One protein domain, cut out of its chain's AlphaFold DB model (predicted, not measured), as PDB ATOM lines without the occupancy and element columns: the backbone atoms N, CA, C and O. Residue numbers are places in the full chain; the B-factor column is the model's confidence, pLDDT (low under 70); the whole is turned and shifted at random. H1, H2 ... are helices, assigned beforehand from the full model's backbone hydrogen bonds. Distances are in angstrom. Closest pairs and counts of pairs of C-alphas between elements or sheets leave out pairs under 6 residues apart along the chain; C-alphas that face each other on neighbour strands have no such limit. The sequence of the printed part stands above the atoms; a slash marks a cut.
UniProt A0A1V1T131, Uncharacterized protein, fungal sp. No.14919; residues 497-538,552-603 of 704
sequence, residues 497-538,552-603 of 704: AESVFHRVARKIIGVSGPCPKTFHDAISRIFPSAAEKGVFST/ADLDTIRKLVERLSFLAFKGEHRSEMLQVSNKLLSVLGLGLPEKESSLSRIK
ATOM      1  N   ALA A 497     227.698  92.630 191.636       87.06
ATOM      2  CA  ALA A 497     226.805  92.806 190.493       87.06
ATOM      3  C   ALA A 497     227.311  93.891 189.527       87.06
ATOM      4  O   ALA A 497     227.257  93.726 188.311       87.06
ATOM      5  N   GLU A 498     227.886  94.964 190.068       89.25
ATOM      6  CA  GLU A 498     228.486  96.076 189.329       89.25
ATOM      7  C   GLU A 498     229.665  95.616 188.469       89.25
ATOM      8  O   GLU A 498     229.745  95.930 187.280       89.25
ATOM      9  N   SER A 499     230.577  94.842 189.066       88.12
ATOM     10  CA  SER A 499     231.763  94.296 188.400       88.12
ATOM     11  C   SER A 499     231.374  93.382 187.239       88.12
ATOM     12  O   SER A 499     231.879  93.536 186.120       88.12
ATOM     13  N   VAL A 500     230.457  92.450 187.512       90.12
ATOM     14  CA  VAL A 500     229.966  91.476 186.535       90.12
ATOM     15  C   VAL A 500     229.242  92.195 185.400       90.12
ATOM     16  O   VAL A 500     229.549  91.962 184.233       90.12
ATOM     17  N   PHE A 501     228.333  93.119 185.711       93.69
ATOM     18  CA  PHE A 501     227.563  93.828 184.694       93.69
ATOM     19  C   PHE A 501     228.422  94.758 183.835       93.69
ATOM     20  O   PHE A 501     228.268  94.773 182.615       93.69
ATOM     21  N   HIS A 502     229.354  95.507 184.431       91.75
ATOM     22  CA  HIS A 502     230.225  96.427 183.695       91.75
ATOM     23  C   HIS A 502     230.993  95.723 182.566       91.75
ATOM     24  O   HIS A 502     231.062  96.221 181.439       91.75
ATOM     25  N   ARG A 503     231.550  94.546 182.860       89.81
ATOM     26  CA  ARG A 503     232.283  93.724 181.890       89.81
ATOM     27  C   ARG A 503     231.360  93.192 180.782       89.81
ATOM     28  O   ARG A 503     231.695  93.362 179.609       89.81
ATOM     29  N   VAL A 504     230.182  92.654 181.124       93.12
ATOM     30  CA  VAL A 504     229.187  92.198 180.130       93.12
ATOM     31  C   VAL A 504     228.740  93.349 179.226       93.12
ATOM     32  O   VAL A 504     228.774  93.218 178.005       93.12
ATOM     33  N   ALA A 505     228.374  94.495 179.802       93.88
ATOM     34  CA  ALA A 505     227.893  95.654 179.053       93.88
ATOM     35  C   ALA A 505     228.924  96.137 178.021       93.88
ATOM     36  O   ALA A 505     228.578  96.396 176.867       93.88
ATOM     37  N   ARG A 506     230.208  96.195 178.401       92.00
ATOM     38  CA  ARG A 506     231.295  96.528 177.469       92.00
ATOM     39  C   ARG A 506     231.416  95.516 176.335       92.00
ATOM     40  O   ARG A 506     231.606  95.925 175.191       92.00
ATOM     41  N   LYS A 507     231.296  94.219 176.632       93.44
ATOM     42  CA  LYS A 507     231.362  93.165 175.614       93.44
ATOM     43  C   LYS A 507     230.203  93.265 174.623       93.44
ATOM     44  O   LYS A 507     230.442  93.179 173.423       93.44
ATOM     45  N   ILE A 508     228.981  93.512 175.101       94.56
ATOM     46  CA  ILE A 508     227.804  93.701 174.237       94.56
ATOM     47  C   ILE A 508     228.027  94.874 173.281       94.56
ATOM     48  O   ILE A 508     227.848  94.708 172.079       94.56
ATOM     49  N   ILE A 509     228.463  96.032 173.789       93.38
ATOM     50  CA  ILE A 509     228.722  97.218 172.955       93.38
ATOM     51  C   ILE A 509     229.825  96.936 171.929       93.38
ATOM     52  O   ILE A 509     229.697  97.327 170.772       93.38
ATOM     53  N   GLY A 510     230.889  96.239 172.334       91.50
ATOM     54  CA  GLY A 510     231.995  95.893 171.440       91.50
ATOM     55  C   GLY A 510     231.609  94.932 170.312       91.50
ATOM     56  O   GLY A 510     232.210  94.997 169.247       91.50
ATOM     57  N   VAL A 511     230.620  94.059 170.529       93.19
ATOM     58  CA  VAL A 511     230.180  93.058 169.540       93.19
ATOM     59  C   VAL A 511     229.012  93.564 168.696       93.19
ATOM     60  O   VAL A 511     229.050  93.486 167.476       93.19
ATOM     61  N   SER A 512     227.968  94.089 169.331       90.38
ATOM     62  CA  SER A 512     226.703  94.434 168.672       90.38
ATOM     63  C   SER A 512     226.509  95.938 168.438       90.38
ATOM     64  O   SER A 512     225.503  96.345 167.855       90.38
ATOM     65  N   GLY A 513     227.453  96.775 168.876       89.31
ATOM     66  CA  GLY A 513     227.365  98.231 168.780       89.31
ATOM     67  C   GLY A 513     226.437  98.875 169.827       89.31
ATOM     68  O   GLY A 513     225.880  98.192 170.689       89.31
ATOM     69  N   PRO A 514     226.243 100.207 169.770       89.75
ATOM     70  CA  PRO A 514     225.505 100.963 170.785       89.75
ATOM     71  C   PRO A 514     223.973 100.965 170.586       89.75
ATOM     72  O   PRO A 514     223.286 101.831 171.122       89.75
ATOM     73  N   CYS A 515     223.410 100.033 169.807       91.25
ATOM     74  CA  CYS A 515     221.964  99.991 169.573       91.25
ATOM     75  C   CYS A 515     221.211  99.617 170.869       91.25
ATOM     76  O   CYS A 515     221.435  98.523 171.390       91.25
ATOM     77  N   PRO A 516     220.271 100.448 171.369       91.12
ATOM     78  CA  PRO A 516     219.604 100.214 172.655       91.12
ATOM     79  C   PRO A 516     218.795  98.917 172.682       91.12
ATOM     80  O   PRO A 516     218.857  98.170 173.654       91.12
ATOM     81  N   LYS A 517     218.078  98.625 171.587       90.69
ATOM     82  CA  LYS A 517     217.275  97.404 171.449       90.69
ATOM     83  C   LYS A 517     218.164  96.162 171.456       90.69
ATOM     84  O   LYS A 517     217.975  95.278 172.277       90.69
ATOM     85  N   THR A 518     219.194  96.131 170.610       90.50
ATOM     86  CA  THR A 518     220.127  94.994 170.558       90.50
ATOM     87  C   THR A 518     220.871  94.799 171.879       90.50
ATOM     88  O   THR A 518     221.094  93.657 172.282       90.50
ATOM     89  N   PHE A 519     221.212  95.892 172.573       93.88
ATOM     90  CA  PHE A 519     221.812  95.847 173.902       93.88
ATOM     91  C   PHE A 519     220.862  95.226 174.934       93.88
ATOM     92  O   PHE A 519     221.245  94.284 175.624       93.88
ATOM     93  N   HIS A 520     219.621  95.712 175.003       93.00
ATOM     94  CA  HIS A 520     218.589  95.181 175.892       93.00
ATOM     95  C   HIS A 520     218.329  93.689 175.630       93.00
ATOM     96  O   HIS A 520     218.378  92.879 176.553       93.00
ATOM     97  N   ASP A 521     218.163  93.299 174.365       92.00
ATOM     98  CA  ASP A 521     217.906  91.905 173.995       92.00
ATOM     99  C   ASP A 521     219.097  90.995 174.352       92.00
ATOM    100  O   ASP A 521     218.916  89.843 174.751       92.00
ATOM    101  N   ALA A 522     220.334  91.495 174.232       94.44
ATOM    102  CA  ALA A 522     221.529  90.755 174.641       94.44
ATOM    103  C   ALA A 522     221.598  90.569 176.161       94.44
ATOM    104  O   ALA A 522     221.998  89.500 176.622       94.44
ATOM    105  N   ILE A 523     221.159  91.561 176.939       94.75
ATOM    106  CA  ILE A 523     221.037  91.430 178.393       94.75
ATOM    107  C   ILE A 523     220.039  90.333 178.763       94.75
ATOM    108  O   ILE A 523     220.380  89.495 179.595       94.75
ATOM    109  N   SER A 524     218.869  90.264 178.122       91.56
ATOM    110  CA  SER A 524     217.900  89.189 178.389       91.56
ATOM    111  C   SER A 524     218.420  87.795 178.024       91.56
ATOM    112  O   SER A 524     218.086  86.828 178.695       91.56
ATOM    113  N   ARG A 525     219.309  87.671 177.032       92.44
ATOM    114  CA  ARG A 525     219.973  86.391 176.707       92.44
ATOM    115  C   ARG A 525     221.069  85.980 177.689       92.44
ATOM    116  O   ARG A 525     221.380  84.798 177.795       92.44
ATOM    117  N   ILE A 526     221.712  86.937 178.351       94.06
ATOM    118  CA  ILE A 526     222.837  86.660 179.262       94.06
ATOM    119  C   ILE A 526     222.342  86.490 180.700       94.06
ATOM    120  O   ILE A 526     222.777  85.580 181.406       94.06
ATOM    121  N   PHE A 527     221.408  87.346 181.102       93.62
ATOM    122  CA  PHE A 527     220.784  87.382 182.414       93.62
ATOM    123  C   PHE A 527     219.267  87.264 182.242       93.62
ATOM    124  O   PHE A 527     218.592  88.266 182.427       93.62
ATOM    125  N   PRO A 528     218.695  86.126 181.830       91.31
ATOM    126  CA  PRO A 528     217.243  86.002 181.645       91.31
ATOM    127  C   PRO A 528     216.474  86.317 182.932       91.31
ATOM    128  O   PRO A 528     217.010  86.155 184.032       91.31
ATOM    129  N   SER A 529     215.236  86.797 182.802       88.00
ATOM    130  CA  SER A 529     214.357  86.957 183.965       88.00
ATOM    131  C   SER A 529     213.897  85.590 184.467       88.00
ATOM    132  O   SER A 529     213.653  84.683 183.668       88.00
ATOM    133  N   ALA A 530     213.720  85.433 185.781       83.62
ATOM    134  CA  ALA A 530     213.118  84.228 186.342       83.62
ATOM    135  C   ALA A 530     211.751  83.930 185.709       83.62
ATOM    136  O   ALA A 530     211.500  82.784 185.360       83.62
ATOM    137  N   ALA A 531     210.913  84.945 185.475       84.56
ATOM    138  CA  ALA A 531     209.576  84.766 184.902       84.56
ATOM    139  C   ALA A 531     209.584  84.196 183.468       84.56
ATOM    140  O   ALA A 531     208.595  83.612 183.037       84.56
ATOM    141  N   GLU A 532     210.694  84.336 182.736       87.81
ATOM    142  CA  GLU A 532     210.852  83.806 181.372       87.81
ATOM    143  C   GLU A 532     211.243  82.318 181.352       87.81
ATOM    144  O   GLU A 532     211.249  81.691 180.287       87.81
ATOM    145  N   LYS A 533     211.606  81.743 182.506       90.12
ATOM    146  CA  LYS A 533     212.011  80.340 182.608       90.12
ATOM    147  C   LYS A 533     210.812  79.399 182.508       90.12
ATOM    148  O   LYS A 533     209.731  79.672 183.035       90.12
ATOM    149  N   GLY A 534     211.033  78.230 181.907       88.12
ATOM    150  CA  GLY A 534     210.000  77.217 181.683       88.12
ATOM    151  C   GLY A 534     209.289  76.757 182.956       88.12
ATOM    152  O   GLY A 534     208.122  76.380 182.915       88.12
ATOM    153  N   VAL A 535     209.961  76.836 184.101       82.88
ATOM    154  CA  VAL A 535     209.398  76.449 185.398       82.88
ATOM    155  C   VAL A 535     208.226  77.323 185.855       82.88
ATOM    156  O   VAL A 535     207.360  76.840 186.583       82.88
ATOM    157  N   PHE A 536     208.178  78.576 185.398       81.62
ATOM    158  CA  PHE A 536     207.086  79.519 185.659       81.62
ATOM    159  C   PHE A 536     206.112  79.628 184.482       81.62
ATOM    160  O   PHE A 536     205.127  80.357 184.560       81.62
ATOM    161  N   SER A 537     206.361  78.897 183.393       73.88
ATOM    162  CA  SER A 537     205.445  78.847 182.257       73.88
ATOM    163  C   SER A 537     204.232  77.986 182.612       73.88
ATOM    164  O   SER A 537     204.372  76.840 183.052       73.88
ATOM    165  N   THR A 538     203.025  78.517 182.421       56.78
ATOM    166  CA  THR A 538     201.799  77.728 182.551       56.78
ATOM    167  C   THR A 538     201.729  76.698 181.419       56.78
ATOM    168  O   THR A 538     201.928  77.042 180.252       56.78
ATOM    169  N   ALA A 552     210.764  98.784 178.688       68.56
ATOM    170  CA  ALA A 552     212.093  99.241 179.033       68.56
ATOM    171  C   ALA A 552     212.224 100.684 178.535       68.56
ATOM    172  O   ALA A 552     211.853 100.976 177.396       68.56
ATOM    173  N   ASP A 553     212.724 101.588 179.379       84.69
ATOM    174  CA  ASP A 553     212.981 102.973 178.985       84.69
ATOM    175  C   ASP A 553     214.161 102.997 178.002       84.69
ATOM    176  O   ASP A 553     215.324 103.219 178.361       84.69
ATOM    177  N   LEU A 554     213.859 102.688 176.739       87.44
ATOM    178  CA  LEU A 554     214.835 102.557 175.665       87.44
ATOM    179  C   LEU A 554     215.561 103.875 175.402       87.44
ATOM    180  O   LEU A 554     216.695 103.846 174.927       87.44
ATOM    181  N   ASP A 555     214.958 105.018 175.732       89.50
ATOM    182  CA  ASP A 555     215.583 106.327 175.571       89.50
ATOM    183  C   ASP A 555     216.619 106.597 176.662       89.50
ATOM    184  O   ASP A 555     217.719 107.082 176.366       89.50
ATOM    185  N   THR A 556     216.336 106.223 177.910       91.62
ATOM    186  CA  THR A 556     217.342 106.250 178.980       91.62
ATOM    187  C   THR A 556     218.455 105.237 178.719       91.62
ATOM    188  O   THR A 556     219.636 105.589 178.835       91.62
ATOM    189  N   ILE A 557     218.119 104.013 178.293       92.06
ATOM    190  CA  ILE A 557     219.113 102.998 177.905       92.06
ATOM    191  C   ILE A 557     219.992 103.537 176.773       92.06
ATOM    192  O   ILE A 557     221.213 103.444 176.873       92.06
ATOM    193  N   ARG A 558     219.409 104.166 175.745       93.12
ATOM    194  CA  ARG A 558     220.152 104.765 174.625       93.12
ATOM    195  C   ARG A 558     221.207 105.749 175.095       93.12
ATOM    196  O   ARG A 558     222.383 105.555 174.799       93.12
ATOM    197  N   LYS A 559     220.804 106.756 175.875       93.75
ATOM    198  CA  LYS A 559     221.715 107.797 176.379       93.75
ATOM    199  C   LYS A 559     222.884 107.193 177.157       93.75
ATOM    200  O   LYS A 559     224.026 107.626 177.009       93.75
ATOM    201  N   LEU A 560     222.608 106.190 177.988       93.94
ATOM    202  CA  LEU A 560     223.629 105.543 178.808       93.94
ATOM    203  C   LEU A 560     224.544 104.616 177.992       93.94
ATOM    204  O   LEU A 560     225.752 104.620 178.222       93.94
ATOM    205  N   VAL A 561     224.007 103.857 177.031       93.44
ATOM    206  CA  VAL A 561     224.781 102.972 176.144       93.44
ATOM    207  C   VAL A 561     225.685 103.782 175.216       93.44
ATOM    208  O   VAL A 561     226.872 103.477 175.110       93.44
ATOM    209  N   GLU A 562     225.176 104.854 174.606       92.75
ATOM    210  CA  GLU A 562     225.971 105.772 173.778       92.75
ATOM    211  C   GLU A 562     227.090 106.425 174.598       92.75
ATOM    212  O   GLU A 562     228.247 106.452 174.166       92.75
ATOM    213  N   ARG A 563     226.786 106.880 175.824       91.88
ATOM    214  CA  ARG A 563     227.799 107.437 176.732       91.88
ATOM    215  C   ARG A 563     228.854 106.400 177.107       91.88
ATOM    216  O   ARG A 563     230.041 106.723 177.091       91.88
ATOM    217  N   LEU A 564     228.451 105.173 177.432       90.81
ATOM    218  CA  LEU A 564     229.381 104.095 177.772       90.81
ATOM    219  C   LEU A 564     230.269 103.728 176.575       90.81
ATOM    220  O   LEU A 564     231.475 103.567 176.747       90.81
ATOM    221  N   SER A 565     229.699 103.668 175.370       90.06
ATOM    222  CA  SER A 565     230.428 103.427 174.120       90.06
ATOM    223  C   SER A 565     231.466 104.517 173.850       90.06
ATOM    224  O   SER A 565     232.620 104.217 173.542       90.06
ATOM    225  N   PHE A 566     231.086 105.784 174.015       89.44
ATOM    226  CA  PHE A 566     231.994 106.919 173.856       89.44
ATOM    227  C   PHE A 566     233.162 106.876 174.852       89.44
ATOM    228  O   PHE A 566     234.316 107.083 174.473       89.44
ATOM    229  N   LEU A 567     232.881 106.573 176.124       87.62
ATOM    230  CA  LEU A 567     233.910 106.455 177.160       87.62
ATOM    231  C   LEU A 567     234.841 105.259 176.925       87.62
ATOM    232  O   LEU A 567     236.045 105.373 177.156       87.62
ATOM    233  N   ALA A 568     234.304 104.136 176.439       84.50
ATOM    234  CA  ALA A 568     235.091 102.957 176.097       84.50
ATOM    235  C   ALA A 568     236.054 103.223 174.930       84.50
ATOM    236  O   ALA A 568     237.179 102.733 174.963       84.50
ATOM    237  N   PHE A 569     235.641 104.026 173.942       83.44
ATOM    238  CA  PHE A 569     236.484 104.421 172.809       83.44
ATOM    239  C   PHE A 569     237.623 105.369 173.214       83.44
ATOM    240  O   PHE A 569     238.745 105.213 172.746       83.44
ATOM    241  N   LYS A 570     237.357 106.339 174.102       81.75
ATOM    242  CA  LYS A 570     238.362 107.327 174.538       81.75
ATOM    243  C   LYS A 570     239.457 106.770 175.447       81.75
ATOM    244  O   LYS A 570     240.495 107.403 175.572       81.75
ATOM    245  N   GLY A 571     239.229 105.615 176.071       68.00
ATOM    246  CA  GLY A 571     240.292 104.830 176.688       68.00
ATOM    247  C   GLY A 571     240.987 105.451 177.902       68.00
ATOM    248  O   GLY A 571     242.178 105.253 178.012       68.00
ATOM    249  N   GLU A 572     240.306 106.158 178.820       65.19
ATOM    250  CA  GLU A 572     240.946 106.632 180.077       65.19
ATOM    251  C   GLU A 572     239.959 107.091 181.183       65.19
ATOM    252  O   GLU A 572     240.243 107.963 181.997       65.19
ATOM    253  N   HIS A 573     238.765 106.487 181.262       80.31
ATOM    254  CA  HIS A 573     237.688 106.945 182.165       80.31
ATOM    255  C   HIS A 573     237.065 105.823 183.012       80.31
ATOM    256  O   HIS A 573     235.844 105.676 183.073       80.31
ATOM    257  N   ARG A 574     237.883 104.991 183.672       81.44
ATOM    258  CA  ARG A 574     237.391 103.799 184.401       81.44
ATOM    259  C   ARG A 574     236.314 104.118 185.447       81.44
ATOM    260  O   ARG A 574     235.328 103.392 185.523       81.44
ATOM    261  N   SER A 575     236.481 105.198 186.213       85.31
ATOM    262  CA  SER A 575     235.511 105.613 187.237       85.31
ATOM    263  C   SER A 575     234.164 106.028 186.627       85.31
ATOM    264  O   SER A 575     233.125 105.498 187.014       85.31
ATOM    265  N   GLU A 576     234.169 106.892 185.604       87.19
ATOM    266  CA  GLU A 576     232.938 107.289 184.901       87.19
ATOM    267  C   GLU A 576     232.262 106.104 184.206       87.19
ATOM    268  O   GLU A 576     231.039 105.979 184.262       87.19
ATOM    269  N   MET A 577     233.029 105.203 183.582       86.25
ATOM    270  CA  MET A 577     232.459 104.010 182.950       86.25
ATOM    271  C   MET A 577     231.732 103.127 183.967       86.25
ATOM    272  O   MET A 577     230.629 102.665 183.683       86.25
ATOM    273  N   LEU A 578     232.311 102.922 185.155       88.38
ATOM    274  CA  LEU A 578     231.659 102.178 186.235       88.38
ATOM    275  C   LEU A 578     230.387 102.885 186.716       88.38
ATOM    276  O   LEU A 578     229.365 102.231 186.897       88.38
ATOM    277  N   GLN A 579     230.399 104.214 186.850       91.19
ATOM    278  CA  GLN A 579     229.201 104.975 187.219       91.19
ATOM    279  C   GLN A 579     228.076 104.835 186.185       91.19
ATOM    280  O   GLN A 579     226.919 104.638 186.557       91.19
ATOM    281  N   VAL A 580     228.393 104.913 184.888       92.31
ATOM    282  CA  VAL A 580     227.407 104.727 183.808       92.31
ATOM    283  C   VAL A 580     226.887 103.287 183.790       92.31
ATOM    284  O   VAL A 580     225.679 103.082 183.687       92.31
ATOM    285  N   SER A 581     227.764 102.292 183.960       92.19
ATOM    286  CA  SER A 581     227.361 100.886 184.089       92.19
ATOM    287  C   SER A 581     226.449 100.652 185.297       92.19
ATOM    288  O   SER A 581     225.451  99.958 185.158       92.19
ATOM    289  N   ASN A 582     226.712 101.271 186.448       91.62
ATOM    290  CA  ASN A 582     225.856 101.137 187.632       91.62
ATOM    291  C   ASN A 582     224.473 101.769 187.424       91.62
ATOM    292  O   ASN A 582     223.467 101.229 187.881       91.62
ATOM    293  N   LYS A 583     224.397 102.888 186.693       93.44
ATOM    294  CA  LYS A 583     223.107 103.473 186.293       93.44
ATOM    295  C   LYS A 583     222.335 102.537 185.363       93.44
ATOM    296  O   LYS A 583     221.154 102.319 185.595       93.44
ATOM    297  N   LEU A 584     223.000 101.944 184.368       93.19
ATOM    298  CA  LEU A 584     222.393 100.936 183.487       93.19
ATOM    299  C   LEU A 584     221.911  99.707 184.265       93.19
ATOM    300  O   LEU A 584     220.794  99.256 184.042       93.19
ATOM    301  N   LEU A 585     222.720  99.201 185.199       92.62
ATOM    302  CA  LEU A 585     222.367  98.084 186.075       92.62
ATOM    303  C   LEU A 585     221.060  98.357 186.834       92.62
ATOM    304  O   LEU A 585     220.200  97.483 186.909       92.62
ATOM    305  N   SER A 586     220.924  99.574 187.373       90.31
ATOM    306  CA  SER A 586     219.736 100.026 188.099       90.31
ATOM    307  C   SER A 586     218.513 100.160 187.186       90.31
ATOM    308  O   SER A 586     217.465  99.600 187.491       90.31
ATOM    309  N   VAL A 587     218.660 100.814 186.025       90.88
ATOM    310  CA  VAL A 587     217.577 100.984 185.032       90.88
ATOM    311  C   VAL A 587     217.051  99.638 184.527       90.88
ATOM    312  O   VAL A 587     215.858  99.495 184.289       90.88
ATOM    313  N   LEU A 588     217.927  98.640 184.390       89.75
ATOM    314  CA  LEU A 588     217.569  97.289 183.950       89.75
ATOM    315  C   LEU A 588     217.107  96.372 185.098       89.75
ATOM    316  O   LEU A 588     216.777  95.213 184.852       89.75
ATOM    317  N   GLY A 589     217.145  96.845 186.349       88.38
ATOM    318  CA  GLY A 589     216.725  96.084 187.530       88.38
ATOM    319  C   GLY A 589     217.546  94.823 187.830       88.38
ATOM    320  O   GLY A 589     217.135  94.012 188.650       88.38
ATOM    321  N   LEU A 590     218.715  94.622 187.206       89.19
ATOM    322  CA  LEU A 590     219.433  93.332 187.252       89.19
ATOM    323  C   LEU A 590     220.076  93.016 188.610       89.19
ATOM    324  O   LEU A 590     220.472  91.874 188.850       89.19
ATOM    325  N   GLY A 591     220.241  94.033 189.461       84.62
ATOM    326  CA  GLY A 591     220.807  93.913 190.807       84.62
ATOM    327  C   GLY A 591     219.766  93.696 191.908       84.62
ATOM    328  O   GLY A 591     220.152  93.429 193.043       84.62
ATOM    329  N   LEU A 592     218.471  93.798 191.593       83.56
ATOM    330  CA  LEU A 592     217.377  93.684 192.559       83.56
ATOM    331  C   LEU A 592     216.733  92.289 192.499       83.56
ATOM    332  O   LEU A 592     216.724  91.692 191.423       83.56
ATOM    333  N   PRO A 593     216.202  91.763 193.620       79.06
ATOM    334  CA  PRO A 593     215.390  90.547 193.613       79.06
ATOM    335  C   PRO A 593     214.186  90.665 192.674       79.06
ATOM    336  O   PRO A 593     213.582  91.734 192.566       79.06
ATOM    337  N   GLU A 594     213.823  89.566 192.020       74.31
ATOM    338  CA  GLU A 594     212.661  89.518 191.132       74.31
ATOM    339  C   GLU A 594     211.368  89.181 191.893       74.31
ATOM    340  O   GLU A 594     211.375  88.674 193.013       74.31
ATOM    341  N   LYS A 595     210.209  89.432 191.274       73.75
ATOM    342  CA  LYS A 595     208.914  89.062 191.869       73.75
ATOM    343  C   LYS A 595     208.796  87.543 192.077       73.75
ATOM    344  O   LYS A 595     208.322  87.096 193.118       73.75
ATOM    345  N   GLU A 596     209.273  86.773 191.099       67.69
ATOM    346  CA  GLU A 596     209.201  85.305 191.091       67.69
ATOM    347  C   GLU A 596     210.436  84.622 191.706       67.69
ATOM    348  O   GLU A 596     210.447  83.404 191.893       67.69
ATOM    349  N   SER A 597     211.472  85.391 192.065       67.38
ATOM    350  CA  SER A 597     212.732  84.874 192.608       67.38
ATOM    351  C   SER A 597     213.299  85.782 193.693       67.38
ATOM    352  O   SER A 597     213.455  86.983 193.509       67.38
ATOM    353  N   SER A 598     213.721  85.200 194.816       67.38
ATOM    354  CA  SER A 598     214.428  85.939 195.869       67.38
ATOM    355  C   SER A 598     215.815  86.440 195.451       67.38
ATOM    356  O   SER A 598     216.444  87.184 196.205       67.38
ATOM    357  N   LEU A 599     216.318  86.009 194.292       75.31
ATOM    358  CA  LEU A 599     217.600  86.433 193.748       75.31
ATOM    359  C   LEU A 599     217.434  87.499 192.676       75.31
ATOM    360  O   LEU A 599     216.425  87.561 191.979       75.31
ATOM    361  N   SER A 600     218.482  88.301 192.510       84.38
ATOM    362  CA  SER A 600     218.631  89.144 191.332       84.38
ATOM    363  C   SER A 600     219.087  88.330 190.122       84.38
ATOM    364  O   SER A 600     219.727  87.285 190.270       84.38
ATOM    365  N   ARG A 601     218.823  88.836 188.913       89.12
ATOM    366  CA  ARG A 601     219.186  88.166 187.649       89.12
ATOM    367  C   ARG A 601     220.686  87.854 187.559       89.12
ATOM    368  O   ARG A 601     221.074  86.783 187.095       89.12
ATOM    369  N   ILE A 602     221.547  88.747 188.057       90.00
ATOM    370  CA  ILE A 602     223.003  88.507 188.089       90.00
ATOM    371  C   ILE A 602     223.372  87.429 189.107       90.00
ATOM    372  O   ILE A 602     224.216  86.578 188.822       90.00
ATOM    373  N   LYS A 603     222.750  87.446 190.292       84.44
ATOM    374  CA  LYS A 603     223.029  86.442 191.320       84.44
ATOM    375  C   LYS A 603     222.579  85.054 190.862       84.44
ATOM    376  O   LYS A 603     223.352  84.116 191.013       84.44
TER     377      LYS A 603
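Overview. This is residues 497 to 538 and 552 to 603 of the 704 residues of an uncharacterized protein of fungal sp. No.14919 (UniProt A0A1V1T131). H3 and H4 form a hairpin, H1 crosses both, and H2 packs on H1 and H3; the tail 527 to 538 adds to the length. The printed part has 94 residues with helices H1, H2, H3, H4 in that order and no named strand, class all helix. It is compact, radius of gyration of the C-alphas 13.6 A, spanning 47 by 22 by 20 A.

Arrangement. H3, residues 554 to 570, and H4, residues 574 to 587, are a helical hairpin, opposite ways at a shallow tilt of 16 degrees; their closest C-alphas, Leu 564 and Met 577, are 6.0 A apart. H1, residues 497 to 512, touches H4 with residues 498 to 505 alone, about perpendicular at 86 degrees; the closest C-alphas, His 502 and Ser 581, are 5.3 A apart. H2, residues 516 to 526, is apart from H4. In H1 to H4 every O i to N i+4 pair is within hydrogen-bond range.

Along the chain. H3 is 24.0 A long, H1 21.9 A, H4 20.0 A and H2 15.4 A. C-alpha 497 is at (226.805, 92.806, 190.493), C-alpha 587 at (217.577, 100.984, 185.032).

Size, cuts and confidence. Residues 539 to 551 are not printed; C-alphas 538 and 552 are 24.1 A apart. Residues 538, 552, 571 to 572 and 596 to 598 have pLDDT under 70.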